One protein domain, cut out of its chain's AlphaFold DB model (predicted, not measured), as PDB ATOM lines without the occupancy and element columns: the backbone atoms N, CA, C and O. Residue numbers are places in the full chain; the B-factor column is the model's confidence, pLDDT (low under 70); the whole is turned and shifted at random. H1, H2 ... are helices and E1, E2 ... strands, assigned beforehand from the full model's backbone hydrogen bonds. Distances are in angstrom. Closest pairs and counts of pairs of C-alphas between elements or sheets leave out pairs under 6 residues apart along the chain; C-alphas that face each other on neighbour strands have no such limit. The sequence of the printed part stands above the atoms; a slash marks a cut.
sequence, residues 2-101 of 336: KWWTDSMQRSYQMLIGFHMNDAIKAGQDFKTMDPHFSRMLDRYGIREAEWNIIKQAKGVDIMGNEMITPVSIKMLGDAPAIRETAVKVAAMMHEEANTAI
ATOM      1  N   LYS A   2     201.577 209.097 243.855       70.44
ATOM      2  CA  LYS A   2     202.091 209.561 242.542       70.44
ATOM      3  C   LYS A   2     201.078 210.361 241.700       70.44
ATOM      4  O   LYS A   2     201.445 211.370 241.123       70.44
ATOM      5  N   TRP A   3     199.799 209.968 241.704       80.50
ATOM      6  CA  TRP A   3     198.746 210.675 240.959       80.50
ATOM      7  C   TRP A   3     198.629 212.164 241.314       80.50
ATOM      8  O   TRP A   3     198.502 212.985 240.414       80.50
ATOM      9  N   TRP A   4     198.720 212.522 242.601       78.19
ATOM     10  CA  TRP A   4     198.618 213.918 243.038       78.19
ATOM     11  C   TRP A   4     199.781 214.750 242.488       78.19
ATOM     12  O   TRP A   4     199.567 215.772 241.845       78.19
ATOM     13  N   THR A   5     201.011 214.261 242.663       82.94
ATOM     14  CA  THR A   5     202.222 214.904 242.136       82.94
ATOM     15  C   THR A   5     202.180 215.023 240.614       82.94
ATOM     16  O   THR A   5     202.376 216.114 240.085       82.94
ATOM     17  N   ASP A   6     201.862 213.932 239.913       86.19
ATOM     18  CA  ASP A   6     201.768 213.908 238.452       86.19
ATOM     19  C   ASP A   6     200.679 214.867 237.947       86.19
ATOM     20  O   ASP A   6     200.854 215.507 236.912       86.19
ATOM     21  N   SER A   7     199.552 214.969 238.660       89.06
ATOM     22  CA  SER A   7     198.475 215.899 238.323       89.06
ATOM     23  C   SER A   7     198.942 217.342 238.471       89.06
ATOM     24  O   SER A   7     198.775 218.120 237.541       89.06
ATOM     25  N   MET A   8     199.581 217.697 239.590       88.62
ATOM     26  CA  MET A   8     200.086 219.056 239.805       88.62
ATOM     27  C   MET A   8     201.158 219.444 238.780       88.62
ATOM     28  O   MET A   8     201.157 220.566 238.279       88.62
ATOM     29  N   GLN A   9     202.050 218.513 238.428       90.56
ATOM     30  CA  GLN A   9     203.058 218.741 237.394       90.56
ATOM     31  C   GLN A   9     202.409 218.995 236.033       90.56
ATOM     32  O   GLN A   9     202.763 219.961 235.362       90.56
ATOM     33  N   ARG A  10     201.425 218.176 235.640       90.44
ATOM     34  CA  ARG A  10     200.672 218.388 234.394       90.44
ATOM     35  C   ARG A  10     199.921 219.711 234.405       90.44
ATOM     36  O   ARG A  10     199.986 220.434 233.420       90.44
ATOM     37  N   SER A  11     199.268 220.066 235.510       91.38
ATOM     38  CA  SER A  11     198.595 221.360 235.647       91.38
ATOM     39  C   SER A  11     199.572 222.523 235.470       91.38
ATOM     40  O   SER A  11     199.262 223.471 234.758       91.38
ATOM     41  N   TYR A  12     200.780 222.437 236.036       93.44
ATOM     42  CA  TYR A  12     201.799 223.471 235.845       93.44
ATOM     43  C   TYR A  12     202.287 223.553 234.392       93.44
ATOM     44  O   TYR A  12     202.437 224.643 233.845       93.44
ATOM     45  N   GLN A  13     202.468 222.411 233.724       94.31
ATOM     46  CA  GLN A  13     202.774 222.373 232.290       94.31
ATOM     47  C   GLN A  13     201.664 223.036 231.467       94.31
ATOM     48  O   GLN A  13     201.957 223.833 230.580       94.31
ATOM     49  N   MET A  14     200.399 222.760 231.785       93.50
ATOM     50  CA  MET A  14     199.260 223.398 231.124       93.50
ATOM     51  C   MET A  14     199.285 224.917 231.304       93.50
ATOM     52  O   MET A  14     199.103 225.628 230.324       93.50
ATOM     53  N   LEU A  15     199.588 225.421 232.506       93.62
ATOM     54  CA  LEU A  15     199.723 226.864 232.752       93.62
ATOM     55  C   LEU A  15     200.782 227.510 231.850       93.62
ATOM     56  O   LEU A  15     200.521 228.559 231.268       93.62
ATOM     57  N   ILE A  16     201.943 226.871 231.674       94.88
ATOM     58  CA  ILE A  16     202.975 227.351 230.737       94.88
ATOM     59  C   ILE A  16     202.437 227.347 229.298       94.88
ATOM     60  O   ILE A  16     202.656 228.299 228.552       94.88
ATOM     61  N   GLY A  17     201.724 226.286 228.909       95.12
ATOM     62  CA  GLY A  17     201.113 226.152 227.586       95.12
ATOM     63  C   GLY A  17     200.077 227.236 227.281       95.12
ATOM     64  O   GLY A  17     200.087 227.794 226.181       95.12
ATOM     65  N   PHE A  18     199.214 227.553 228.250       95.75
ATOM     66  CA  PHE A  18     198.251 228.651 228.162       95.75
ATOM     67  C   PHE A  18     198.967 229.997 228.065       95.75
ATOM     68  O   PHE A  18     198.692 230.767 227.153       95.75
ATOM     69  N   HIS A  19     199.965 230.238 228.916       94.00
ATOM     70  CA  HIS A  19     200.710 231.495 228.907       94.00
ATOM     71  C   HIS A  19     201.477 231.730 227.593       94.00
ATOM     72  O   HIS A  19     201.504 232.847 227.081       94.00
ATOM     73  N   MET A  20     202.046 230.675 226.995       95.12
ATOM     74  CA  MET A  20     202.615 230.741 225.642       95.12
ATOM     75  C   MET A  20     201.561 231.164 224.616       95.12
ATOM     76  O   MET A  20     201.827 232.035 223.793       95.12
ATOM     77  N   ASN A  21     200.373 230.560 224.662       95.06
ATOM     78  CA  ASN A  21     199.291 230.882 223.738       95.06
ATOM     79  C   ASN A  21     198.804 232.331 223.899       95.06
ATOM     80  O   ASN A  21     198.608 233.024 222.903       95.06
ATOM     81  N   ASP A  22     198.677 232.812 225.134       93.75
ATOM     82  CA  ASP A  22     198.288 234.192 225.429       93.75
ATOM     83  C   ASP A  22     199.317 235.194 224.891       93.75
ATOM     84  O   ASP A  22     198.944 236.179 224.253       93.75
ATOM     85  N   ALA A  23     200.615 234.915 225.061       93.38
ATOM     86  CA  ALA A  23     201.685 235.742 224.505       93.38
ATOM     87  C   ALA A  23     201.637 235.799 222.965       93.38
ATOM     88  O   ALA A  23     201.834 236.866 222.377       93.38
ATOM     89  N   ILE A  24     201.318 234.678 222.302       93.44
ATOM     90  CA  ILE A  24     201.130 234.625 220.842       93.44
ATOM     91  C   ILE A  24     199.911 235.452 220.423       93.44
ATOM     92  O   ILE A  24     200.013 236.260 219.500       93.44
ATOM     93  N   LYS A  25     198.770 235.297 221.109       91.88
ATOM     94  CA  LYS A  25     197.536 236.051 220.828       91.88
ATOM     95  C   LYS A  25     197.707 237.553 221.033       91.88
ATOM     96  O   LYS A  25     197.148 238.339 220.275       91.88
ATOM     97  N   ALA A  26     198.509 237.946 222.018       91.62
ATOM     98  CA  ALA A  26     198.875 239.334 222.267       91.62
ATOM     99  C   ALA A  26     199.889 239.896 221.248       91.62
ATOM    100  O   ALA A  26     200.250 241.066 221.339       91.62
ATOM    101  N   GLY A  27     200.364 239.086 220.292       90.69
ATOM    102  CA  GLY A  27     201.335 239.509 219.284       90.69
ATOM    103  C   GLY A  27     202.712 239.830 219.867       90.69
ATOM    104  O   GLY A  27     203.431 240.654 219.308       90.69
ATOM    105  N   GLN A  28     203.076 239.224 221.001       91.19
ATOM    106  CA  GLN A  28     204.348 239.506 221.657       91.19
ATOM    107  C   GLN A  28     205.518 238.870 220.902       91.19
ATOM    108  O   GLN A  28     205.521 237.678 220.570       91.19
ATOM    109  N   ASP A  29     206.563 239.665 220.688       92.25
ATOM    110  CA  ASP A  29     207.840 239.190 220.180       92.25
ATOM    111  C   ASP A  29     208.789 238.871 221.334       92.25
ATOM    112  O   ASP A  29     208.630 239.346 222.458       92.25
ATOM    113  N   PHE A  30     209.830 238.086 221.052       90.25
ATOM    114  CA  PHE A  30     210.793 237.646 222.068       90.25
ATOM    115  C   PHE A  30     211.434 238.805 222.849       90.25
ATOM    116  O   PHE A  30     211.742 238.672 224.029       90.25
ATOM    117  N   LYS A  31     211.617 239.955 222.195       88.81
ATOM    118  CA  LYS A  31     212.225 241.156 222.788       88.81
ATOM    119  C   LYS A  31     211.234 242.026 223.562       88.81
ATOM    120  O   LYS A  31     211.671 242.851 224.355       88.81
ATOM    121  N   THR A  32     209.936 241.887 223.297       87.62
ATOM    122  CA  THR A  32     208.882 242.754 223.851       87.62
ATOM    123  C   THR A  32     207.984 242.043 224.860       87.62
ATOM    124  O   THR A  32     207.230 242.711 225.563       87.62
ATOM    125  N   MET A  33     208.063 240.713 224.953       91.00
ATOM    126  CA  MET A  33     207.369 239.936 225.978       91.00
ATOM    127  C   MET A  33     207.864 240.266 227.390       91.00
ATOM    128  O   MET A  33     208.943 240.837 227.580       91.00
ATOM    129  N   ASP A  34     207.083 239.846 228.387       90.62
ATOM    130  CA  ASP A  34     207.434 240.004 229.795       90.62
ATOM    131  C   ASP A  34     208.888 239.543 230.077       90.62
ATOM    132  O   ASP A  34     209.288 238.442 229.667       90.62
ATOM    133  N   PRO A  35     209.709 240.355 230.773       90.00
ATOM    134  CA  PRO A  35     211.104 240.018 231.041       90.00
ATOM    135  C   PRO A  35     211.302 238.721 231.835       90.00
ATOM    136  O   PRO A  35     212.327 238.058 231.679       90.00
ATOM    137  N   HIS A  36     210.373 238.333 232.715       87.56
ATOM    138  CA  HIS A  36     210.482 237.061 233.431       87.56
ATOM    139  C   HIS A  36     210.200 235.879 232.508       87.56
ATOM    140  O   HIS A  36     210.910 234.872 232.590       87.56
ATOM    141  N   PHE A  37     209.227 236.019 231.609       91.44
ATOM    142  CA  PHE A  37     208.905 234.994 230.626       91.44
ATOM    143  C   PHE A  37     210.017 234.809 229.582       91.44
ATOM    144  O   PHE A  37     210.479 233.684 229.390       91.44
ATOM    145  N   SER A  38     210.553 235.886 228.998       92.38
ATOM    146  CA  SER A  38     211.691 235.794 228.058       92.38
ATOM    147  C   SER A  38     212.934 235.184 228.705       92.38
ATOM    148  O   SER A  38     213.553 234.292 228.127       92.38
ATOM    149  N   ARG A  39     213.267 235.580 229.944       90.38
ATOM    150  CA  ARG A  39     214.357 234.950 230.711       90.38
ATOM    151  C   ARG A  39     214.106 233.470 230.971       90.38
ATOM    152  O   ARG A  39     215.059 232.700 231.031       90.38
ATOM    153  N   MET A  40     212.854 233.055 231.177       91.44
ATOM    154  CA  MET A  40     212.527 231.636 231.305       91.44
ATOM    155  C   MET A  40     212.800 230.890 230.004       91.44
ATOM    156  O   MET A  40     213.492 229.879 230.051       91.44
ATOM    157  N   LEU A  41     212.325 231.399 228.868       94.94
ATOM    158  CA  LEU A  41     212.564 230.801 227.553       94.94
ATOM    159  C   LEU A  41     214.069 230.708 227.229       94.94
ATOM    160  O   LEU A  41     214.552 229.648 226.818       94.94
ATOM    161  N   ASP A  42     214.833 231.772 227.499       94.62
ATOM    162  CA  ASP A  42     216.272 231.827 227.208       94.62
ATOM    163  C   ASP A  42     217.082 230.788 228.005       94.62
ATOM    164  O   ASP A  42     218.012 230.192 227.458       94.62
ATOM    165  N   ARG A  43     216.684 230.459 229.249       92.31
ATOM    166  CA  ARG A  43     217.325 229.383 230.041       92.31
ATOM    167  C   ARG A  43     217.299 228.019 229.347       92.31
ATOM    168  O   ARG A  43     218.156 227.187 229.636       92.31
ATOM    169  N   TYR A  44     216.340 227.789 228.452       95.56
ATOM    170  CA  TYR A  44     216.211 226.550 227.678       95.56
ATOM    171  C   TYR A  44     216.640 226.721 226.215       95.56
ATOM    172  O   TYR A  44     216.387 225.846 225.387       95.56
ATOM    173  N   GLY A  45     217.298 227.836 225.884       95.62
ATOM    174  CA  GLY A  45     217.759 228.131 224.530       95.62
ATOM    175  C   GLY A  45     216.620 228.373 223.539       95.62
ATOM    176  O   GLY A  45     216.813 228.145 222.345       95.62
ATOM    177  N   ILE A  46     215.444 228.782 224.026       96.81
ATOM    178  CA  ILE A  46     214.334 229.252 223.198       96.81
ATOM    179  C   ILE A  46     214.532 230.756 223.038       96.81
ATOM    180  O   ILE A  46     214.345 231.506 223.993       96.81
ATOM    181  N   ARG A  47     214.956 231.184 221.848       95.75
ATOM    182  CA  ARG A  47     215.194 232.592 221.506       95.75
ATOM    183  C   ARG A  47     214.267 233.016 220.374       95.75
ATOM    184  O   ARG A  47     213.284 232.349 220.072       95.75
ATOM    185  N   GLU A  48     214.568 234.143 219.742       96.06
ATOM    186  CA  GLU A  48     213.771 234.726 218.659       96.06
ATOM    187  C   GLU A  48     213.479 233.731 217.516       96.06
ATOM    188  O   GLU A  48     212.350 233.673 217.032       96.06
ATOM    189  N   ALA A  49     214.455 232.901 217.130       96.19
ATOM    190  CA  ALA A  49     214.283 231.899 216.077       96.19
ATOM    191  C   ALA A  49     213.269 230.811 216.469       96.19
ATOM    192  O   ALA A  49     212.321 230.547 215.729       96.19
ATOM    193  N   GLU A  50     213.430 230.218 217.652       97.38
ATOM    194  CA  GLU A  50     212.511 229.213 218.181       97.38
ATOM    195  C   GLU A  50     211.124 229.805 218.454       97.38
ATOM    196  O   GLU A  50     210.116 229.182 218.131       97.38
ATOM    197  N   TRP A  51     211.046 231.028 218.988       96.94
ATOM    198  CA  TRP A  51     209.779 231.717 219.243       96.94
ATOM    199  C   TRP A  51     208.981 231.932 217.957       96.94
ATOM    200  O   TRP A  51     207.773 231.701 217.928       96.94
ATOM    201  N   ASN A  52     209.649 232.288 216.859       96.50
ATOM    202  CA  ASN A  52     209.004 232.423 215.554       96.50
ATOM    203  C   ASN A  52     208.458 231.093 215.010       96.50
ATOM    204  O   ASN A  52     207.474 231.111 214.271       96.50
ATOM    205  N   ILE A  53     209.048 229.951 215.378       96.94
ATOM    206  CA  ILE A  53     208.496 228.619 215.079       96.94
ATOM    207  C   ILE A  53     207.293 228.337 215.986       96.94
ATOM    208  O   ILE A  53     206.245 227.915 215.507       96.94
ATOM    209  N   ILE A  54     207.415 228.618 217.286       96.69
ATOM    210  CA  ILE A  54     206.346 228.419 218.277       96.69
ATOM    211  C   ILE A  54     205.083 229.203 217.891       96.69
ATOM    212  O   ILE A  54     203.992 228.641 217.942       96.69
ATOM    213  N   LYS A  55     205.225 230.451 217.417       96.12
ATOM    214  CA  LYS A  55     204.116 231.299 216.933       96.12
ATOM    215  C   LYS A  55     203.292 230.668 215.803       96.12
ATOM    216  O   LYS A  55     202.142 231.046 215.615       96.12
ATOM    217  N   GLN A  56     203.863 229.738 215.038       95.69
ATOM    218  CA  GLN A  56     203.168 229.071 213.932       95.69
ATOM    219  C   GLN A  56     202.321 227.883 214.409       95.69
ATOM    220  O   GLN A  56     201.438 227.429 213.679       95.69
ATOM    221  N   ALA A  57     202.588 227.358 215.610       94.75
ATOM    222  CA  ALA A  57     201.891 226.202 216.152       94.75
ATOM    223  C   ALA A  57     200.426 226.535 216.455       94.75
ATOM    224  O   ALA A  57     200.110 227.567 217.043       94.75
ATOM    225  N   LYS A  58     199.522 225.621 216.095       91.19
ATOM    226  CA  LYS A  58     198.108 225.741 216.466       91.19
ATOM    227  C   LYS A  58     197.927 225.390 217.942       91.19
ATOM    228  O   LYS A  58     198.488 224.399 218.416       91.19
ATOM    229  N   GLY A  59     197.141 226.190 218.655       90.69
ATOM    230  CA  GLY A  59     196.722 225.868 220.014       90.69
ATOM    231  C   GLY A  59     195.910 224.573 220.050       90.69
ATOM    232  O   GLY A  59     195.129 224.289 219.143       90.69
ATOM    233  N   VAL A  60     196.120 223.766 221.087       92.50
ATOM    234  CA  VAL A  60     195.285 222.602 221.399       92.50
ATOM    235  C   VAL A  60     194.231 223.052 222.398       92.50
ATOM    236  O   VAL A  60     194.591 223.571 223.454       92.50
ATOM    237  N   ASP A  61     192.953 222.860 222.074       92.38
ATOM    238  CA  ASP A  61     191.856 223.178 222.988       92.38
ATOM    239  C   ASP A  61     191.831 222.197 224.167       92.38
ATOM    240  O   ASP A  61     191.760 220.977 223.997       92.38
ATOM    241  N   ILE A  62     191.900 222.754 225.371       87.19
ATOM    242  CA  ILE A  62     191.753 222.054 226.634       87.19
ATOM    243  C   ILE A  62     190.763 222.836 227.490       87.19
ATOM    244  O   ILE A  62     191.074 223.905 228.014       87.19
ATOM    245  N   MET A  63     189.578 222.257 227.689       83.19
ATOM    246  CA  MET A  63     188.516 222.841 228.519       83.19
ATOM    247  C   MET A  63     188.092 224.252 228.059       83.19
ATOM    248  O   MET A  63     187.809 225.110 228.893       83.19
ATOM    249  N   GLY A  64     188.056 224.497 226.745       85.62
ATOM    250  CA  GLY A  64     187.646 225.776 226.160       85.62
ATOM    251  C   GLY A  64     188.752 226.831 226.107       85.62
ATOM    252  O   GLY A  64     188.484 227.963 225.709       85.62
ATOM    253  N   ASN A  65     189.980 226.482 226.502       89.06
ATOM    254  CA  ASN A  65     191.154 227.340 226.394       89.06
ATOM    255  C   ASN A  65     192.211 226.669 225.518       89.06
ATOM    256  O   ASN A  65     192.521 225.490 225.671       89.06
ATOM    257  N   GLU A  66     192.816 227.437 224.621       93.50
ATOM    258  CA  GLU A  66     193.877 226.940 223.751       93.50
ATOM    259  C   GLU A  66     195.236 227.008 224.452       93.50
ATOM    260  O   GLU A  66     195.607 228.046 224.999       93.50
ATOM    261  N   MET A  67     196.012 225.925 224.382       94.50
ATOM    262  CA  MET A  67     197.396 225.896 224.854       94.50
ATOM    263  C   MET A  67     198.370 225.462 223.765       94.50
ATOM    264  O   MET A  67     198.080 224.576 222.957       94.50
ATOM    265  N   ILE A  68     199.574 226.026 223.787       96.38
ATOM    266  CA  ILE A  68     200.680 225.517 222.980       96.38
ATOM    267  C   ILE A  68     201.301 224.309 223.678       96.38
ATOM    268  O   ILE A  68     201.559 224.328 224.883       96.38
ATOM    269  N   THR A  69     201.569 223.255 222.910       95.69
ATOM    270  CA  THR A  69     202.194 222.029 223.410       95.69
ATOM    271  C   THR A  69     203.408 221.659 222.561       95.69
ATOM    272  O   THR A  69     203.476 222.017 221.384       95.69
ATOM    273  N   PRO A  70     204.354 220.864 223.092       95.88
ATOM    274  CA  PRO A  70     205.448 220.331 222.282       95.88
ATOM    275  C   PRO A  70     204.944 219.545 221.066       95.88
ATOM    276  O   PRO A  70     205.555 219.561 220.000       95.88
ATOM    277  N   VAL A  71     203.803 218.866 221.224       94.12
ATOM    278  CA  VAL A  71     203.164 218.095 220.158       94.12
ATOM    279  C   VAL A  71     202.620 219.016 219.070       94.12
ATOM    280  O   VAL A  71     202.846 218.734 217.897       94.12
ATOM    281  N   SER A  72     201.976 220.132 219.425       95.75
ATOM    282  CA  SER A  72     201.453 221.065 218.419       95.75
ATOM    283  C   SER A  72     202.557 221.767 217.631       95.75
ATOM    284  O   SER A  72     202.388 222.003 216.440       95.75
ATOM    285  N   ILE A  73     203.719 222.006 218.246       96.56
ATOM    286  CA  ILE A  73     204.916 222.481 217.535       96.56
ATOM    287  C   ILE A  73     205.438 221.395 216.590       96.56
ATOM    288  O   ILE A  73     205.701 221.667 215.423       96.56
ATOM    289  N   LYS A  74     205.543 220.142 217.052       95.69
ATOM    290  CA  LYS A  74     205.992 219.015 216.215       95.69
ATOM    291  C   LYS A  74     205.082 218.782 214.999       95.69
ATOM    292  O   LYS A  74     205.559 218.350 213.957       95.69
ATOM    293  N   MET A  75     203.789 219.085 215.113       95.38
ATOM    294  CA  MET A  75     202.826 218.978 214.009       95.38
ATOM    295  C   MET A  75     203.071 219.978 212.866       95.38
ATOM    296  O   MET A  75     202.478 219.816 211.804       95.38
ATOM    297  N   LEU A  76     203.953 220.970 213.041       95.06
ATOM    298  CA  LEU A  76     204.357 221.884 211.967       95.06
ATOM    299  C   LEU A  76     205.207 221.201 210.884       95.06
ATOM    300  O   LEU A  76     205.253 221.684 209.756       95.06
ATOM    301  N   GLY A  77     205.875 220.090 211.211       94.25
ATOM    302  CA  GLY A  77     206.662 219.305 210.262       94.25
ATOM    303  C   GLY A  77     207.914 218.670 210.869       94.25
ATOM    304  O   GLY A  77     208.193 218.788 212.061       94.25
ATOM    305  N   ASP A  78     208.700 218.007 210.020       92.62
ATOM    306  CA  ASP A  78     209.879 217.223 210.421       92.62
ATOM    307  C   ASP A  78     211.221 217.960 210.303       92.62
ATOM    308  O   ASP A  78     212.281 217.363 210.518       92.62
ATOM    309  N   ALA A  79     211.201 219.257 209.978       95.69
ATOM    310  CA  ALA A  79     212.422 220.046 209.871       95.69
ATOM    311  C   ALA A  79     213.226 219.997 211.191       95.69
ATOM    312  O   ALA A  79     212.626 220.117 212.268       95.69
ATOM    313  N   PRO A  80     214.570 219.877 211.147       95.81
ATOM    314  CA  PRO A  80     215.397 219.778 212.351       95.81
ATOM    315  C   PRO A  80     215.128 220.889 213.373       95.81
ATOM    316  O   PRO A  80     214.981 220.599 214.556       95.81
ATOM    317  N   ALA A  81     214.948 222.130 212.910       95.94
ATOM    318  CA  ALA A  81     214.646 223.278 213.764       95.94
ATOM    319  C   ALA A  81     213.297 223.158 214.501       95.94
ATOM    320  O   ALA A  81     213.196 223.535 215.667       95.94
ATOM    321  N   ILE A  82     212.265 222.591 213.859       97.00
ATOM    322  CA  ILE A  82     210.951 222.351 214.483       97.00
ATOM    323  C   ILE A  82     211.084 221.282 215.565       97.00
ATOM    324  O   ILE A  82     210.610 221.463 216.688       97.00
ATOM    325  N   ARG A  83     211.769 220.178 215.247       96.12
ATOM    326  CA  ARG A  83     211.996 219.079 216.190       96.12
ATOM    327  C   ARG A  83     212.802 219.540 217.400       96.12
ATOM    328  O   ARG A  83     212.425 219.228 218.526       96.12
ATOM    329  N   GLU A  84     213.873 220.297 217.179       96.88
ATOM    330  CA  GLU A  84     214.693 220.862 218.249       96.88
ATOM    331  C   GLU A  84     213.881 221.828 219.122       96.88
ATOM    332  O   GLU A  84     213.900 221.709 220.345       96.88
ATOM    333  N   THR A  85     213.088 222.713 218.509       97.69
ATOM    334  CA  THR A  85     212.200 223.642 219.230       97.69
ATOM    335  C   THR A  85     211.183 222.889 220.090       97.69
ATOM    336  O   THR A  85     211.033 223.189 221.273       97.69
ATOM    337  N   ALA A  86     210.527 221.860 219.546       97.12
ATOM    338  CA  ALA A  86     209.586 221.029 220.295       97.12
ATOM    339  C   ALA A  86     210.260 220.328 221.489       97.12
ATOM    340  O   ALA A  86     209.682 220.270 222.575       97.12
ATOM    341  N   VAL A  87     211.493 219.834 221.319       97.12
ATOM    342  CA  VAL A  87     212.276 219.217 222.403       97.12
ATOM    343  C   VAL A  87     212.653 220.244 223.472       97.12
ATOM    344  O   VAL A  87     212.474 219.955 224.653       97.12
ATOM    345  N   LYS A  88     213.105 221.446 223.089       97.62
ATOM    346  CA  LYS A  88     213.401 222.541 224.031       97.62
ATOM    347  C   LYS A  88     212.166 222.921 224.851       97.62
ATOM    348  O   LYS A  88     212.253 223.011 226.073       97.62
ATOM    349  N   VAL A  89     211.003 223.061 224.209       97.00
ATOM    350  CA  VAL A  89     209.733 223.364 224.895       97.00
ATOM    351  C   VAL A  89     209.316 222.220 225.822       97.00
ATOM    352  O   VAL A  89     208.933 222.472 226.962       97.00
ATOM    353  N   ALA A  90     209.444 220.959 225.393       96.31
ATOM    354  CA  ALA A  90     209.163 219.807 226.252       96.31
ATOM    355  C   ALA A  90     210.082 219.765 227.484       96.31
ATOM    356  O   ALA A  90     209.605 219.546 228.598       96.31
ATOM    357  N   ALA A  91     211.382 220.007 227.292       95.25
ATOM    358  CA  ALA A  91     212.364 220.057 228.369       95.25
ATOM    359  C   ALA A  91     212.063 221.198 229.351       95.25
ATOM    360  O   ALA A  91     212.054 220.966 230.557       95.25
ATOM    361  N   MET A  92     211.737 222.390 228.841       95.94
ATOM    362  CA  MET A  92     211.318 223.534 229.651       95.94
ATOM    363  C   MET A  92     210.090 223.206 230.496       95.94
ATOM    364  O   MET A  92     210.122 223.351 231.715       95.94
ATOM    365  N   MET A  93     209.005 222.746 229.866       95.25
ATOM    366  CA  MET A  93     207.762 222.434 230.572       95.25
ATOM    367  C   MET A  93     207.990 221.357 231.638       95.25
ATOM    368  O   MET A  93     207.450 221.452 232.740       95.25
ATOM    369  N   HIS A  94     208.811 220.346 231.345       92.69
ATOM    370  CA  HIS A  94     209.138 219.299 232.305       92.69
ATOM    371  C   HIS A  94     209.970 219.820 233.484       92.69
ATOM    372  O   HIS A  94     209.624 219.552 234.635       92.69
ATOM    373  N   GLU A  95     211.038 220.575 233.227       90.38
ATOM    374  CA  GLU A  95     211.952 221.037 234.275       90.38
ATOM    375  C   GLU A  95     211.344 222.147 235.142       90.38
ATOM    376  O   GLU A  95     211.515 222.137 236.366       90.38
ATOM    377  N   GLU A  96     210.566 223.061 234.553       90.56
ATOM    378  CA  GLU A  96     209.835 224.077 235.313       90.56
ATOM    379  C   GLU A  96     208.722 223.437 236.160       90.56
ATOM    380  O   GLU A  96     208.603 223.757 237.341       90.56
ATOM    381  N   ALA A  97     207.992 222.437 235.649       91.19
ATOM    382  CA  ALA A  97     207.016 221.693 236.456       91.19
ATOM    383  C   ALA A  97     207.665 220.889 237.594       91.19
ATOM    384  O   ALA A  97     207.155 220.876 238.713       91.19
ATOM    385  N   ASN A  98     208.816 220.263 237.342       86.75
ATOM    386  CA  ASN A  98     209.608 219.567 238.360       86.75
ATOM    387  C   ASN A  98     210.252 220.516 239.382       86.75
ATOM    388  O   ASN A  98     210.708 220.067 240.442       86.75
ATOM    389  N   THR A  99     210.395 221.794 239.038       84.62
ATOM    390  CA  THR A  99     210.861 222.845 239.943       84.62
ATOM    391  C   THR A  99     209.707 223.355 240.796       84.62
ATOM    392  O   THR A  99     209.850 223.417 242.014       84.62
ATOM    393  N   ALA A 100     208.579 223.691 240.166       84.19
ATOM    394  CA  ALA A 100     207.383 224.192 240.832       84.19
ATOM    395  C   ALA A 100     206.809 223.157 241.803       84.19
ATOM    396  O   ALA A 100     206.508 223.465 242.954       84.19
ATOM    397  N   ILE A 101     206.732 221.901 241.363       84.25
ATOM    398  CA  ILE A 101     206.416 220.760 242.215       84.25
ATOM    399  C   ILE A 101     207.738 220.131 242.622       84.25
ATOM    400  O   ILE A 101     208.284 219.310 241.887       84.25
TER     401      ILE A 101
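AT A GLANCE: This is residues 2 to 101 of the 336 residues of an uncharacterized protein of Nitrospirae bacterium (UniProt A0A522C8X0). Two long helices, H1 and H5, form a V that closes where residues 9 to 16 of H1 meet residues 93 to 100 of H5. Toward its wide end, the short helices H3 and H4 pack on H5, the small hairpin E1 E2 packs on H1 through E2, and H2 lies at one side. The 100 printed residues run H1 H2 H3 E1 E2 H4 H5, mostly helix, with an antiparallel sheet, E1 - E2. The whole is compact, with a radius of gyration of the C-alphas of 12.9 A, and spans 36 by 28 by 27 A.

IN THESE COORDINATES: Find C-alpha 2 at (202.091, 209.561, 242.542); from there H1 runs 34.6 A to residue 25. Next come H2, residues 35 to 43, 12.4 A, and H3, residues 48 to 54, 9.7 A. E1, residues 60 to 62, spans 6.3 A, E2, residues 65 to 67, 6.6 A, and H4, residues 70 to 74, 6.2 A. H5, residues 80 to 100, runs 29.9 A to C-alpha 100 at (207.383, 224.192, 240.832).

HOW THE PARTS SIT: Look first at C-alphas 9 and 97, 5.0 A apart, the closest of H1 and the hub H5; the helices touch at a steep tilt of 53 degrees, opposite ways. H5 touches H3 about perpendicular, at 88 degrees, closest at C-alphas 50 and 85, 5.7 A. It touches H4 closest at C-alphas 70 and 86, 4.6 A. H2 and H5 are close but not clearly touching, at C-alphas 41 and 92, 7.7 A. The closest C-alphas of H1 and E2 are 18 and 67, 4.4 A. In the hairpin E1 E2, N 60 and O 67 are within hydrogen-bond range at 2.8 A. In H1 to H5 every O i to N i+4 pair is within that range.

THE WHOLE: The C-alphas farthest apart, of Lys 2 and Thr 32, stand 38.7 A apart. The printed part has no cut and no long link, and no printed residue is under 70 in pLDDT.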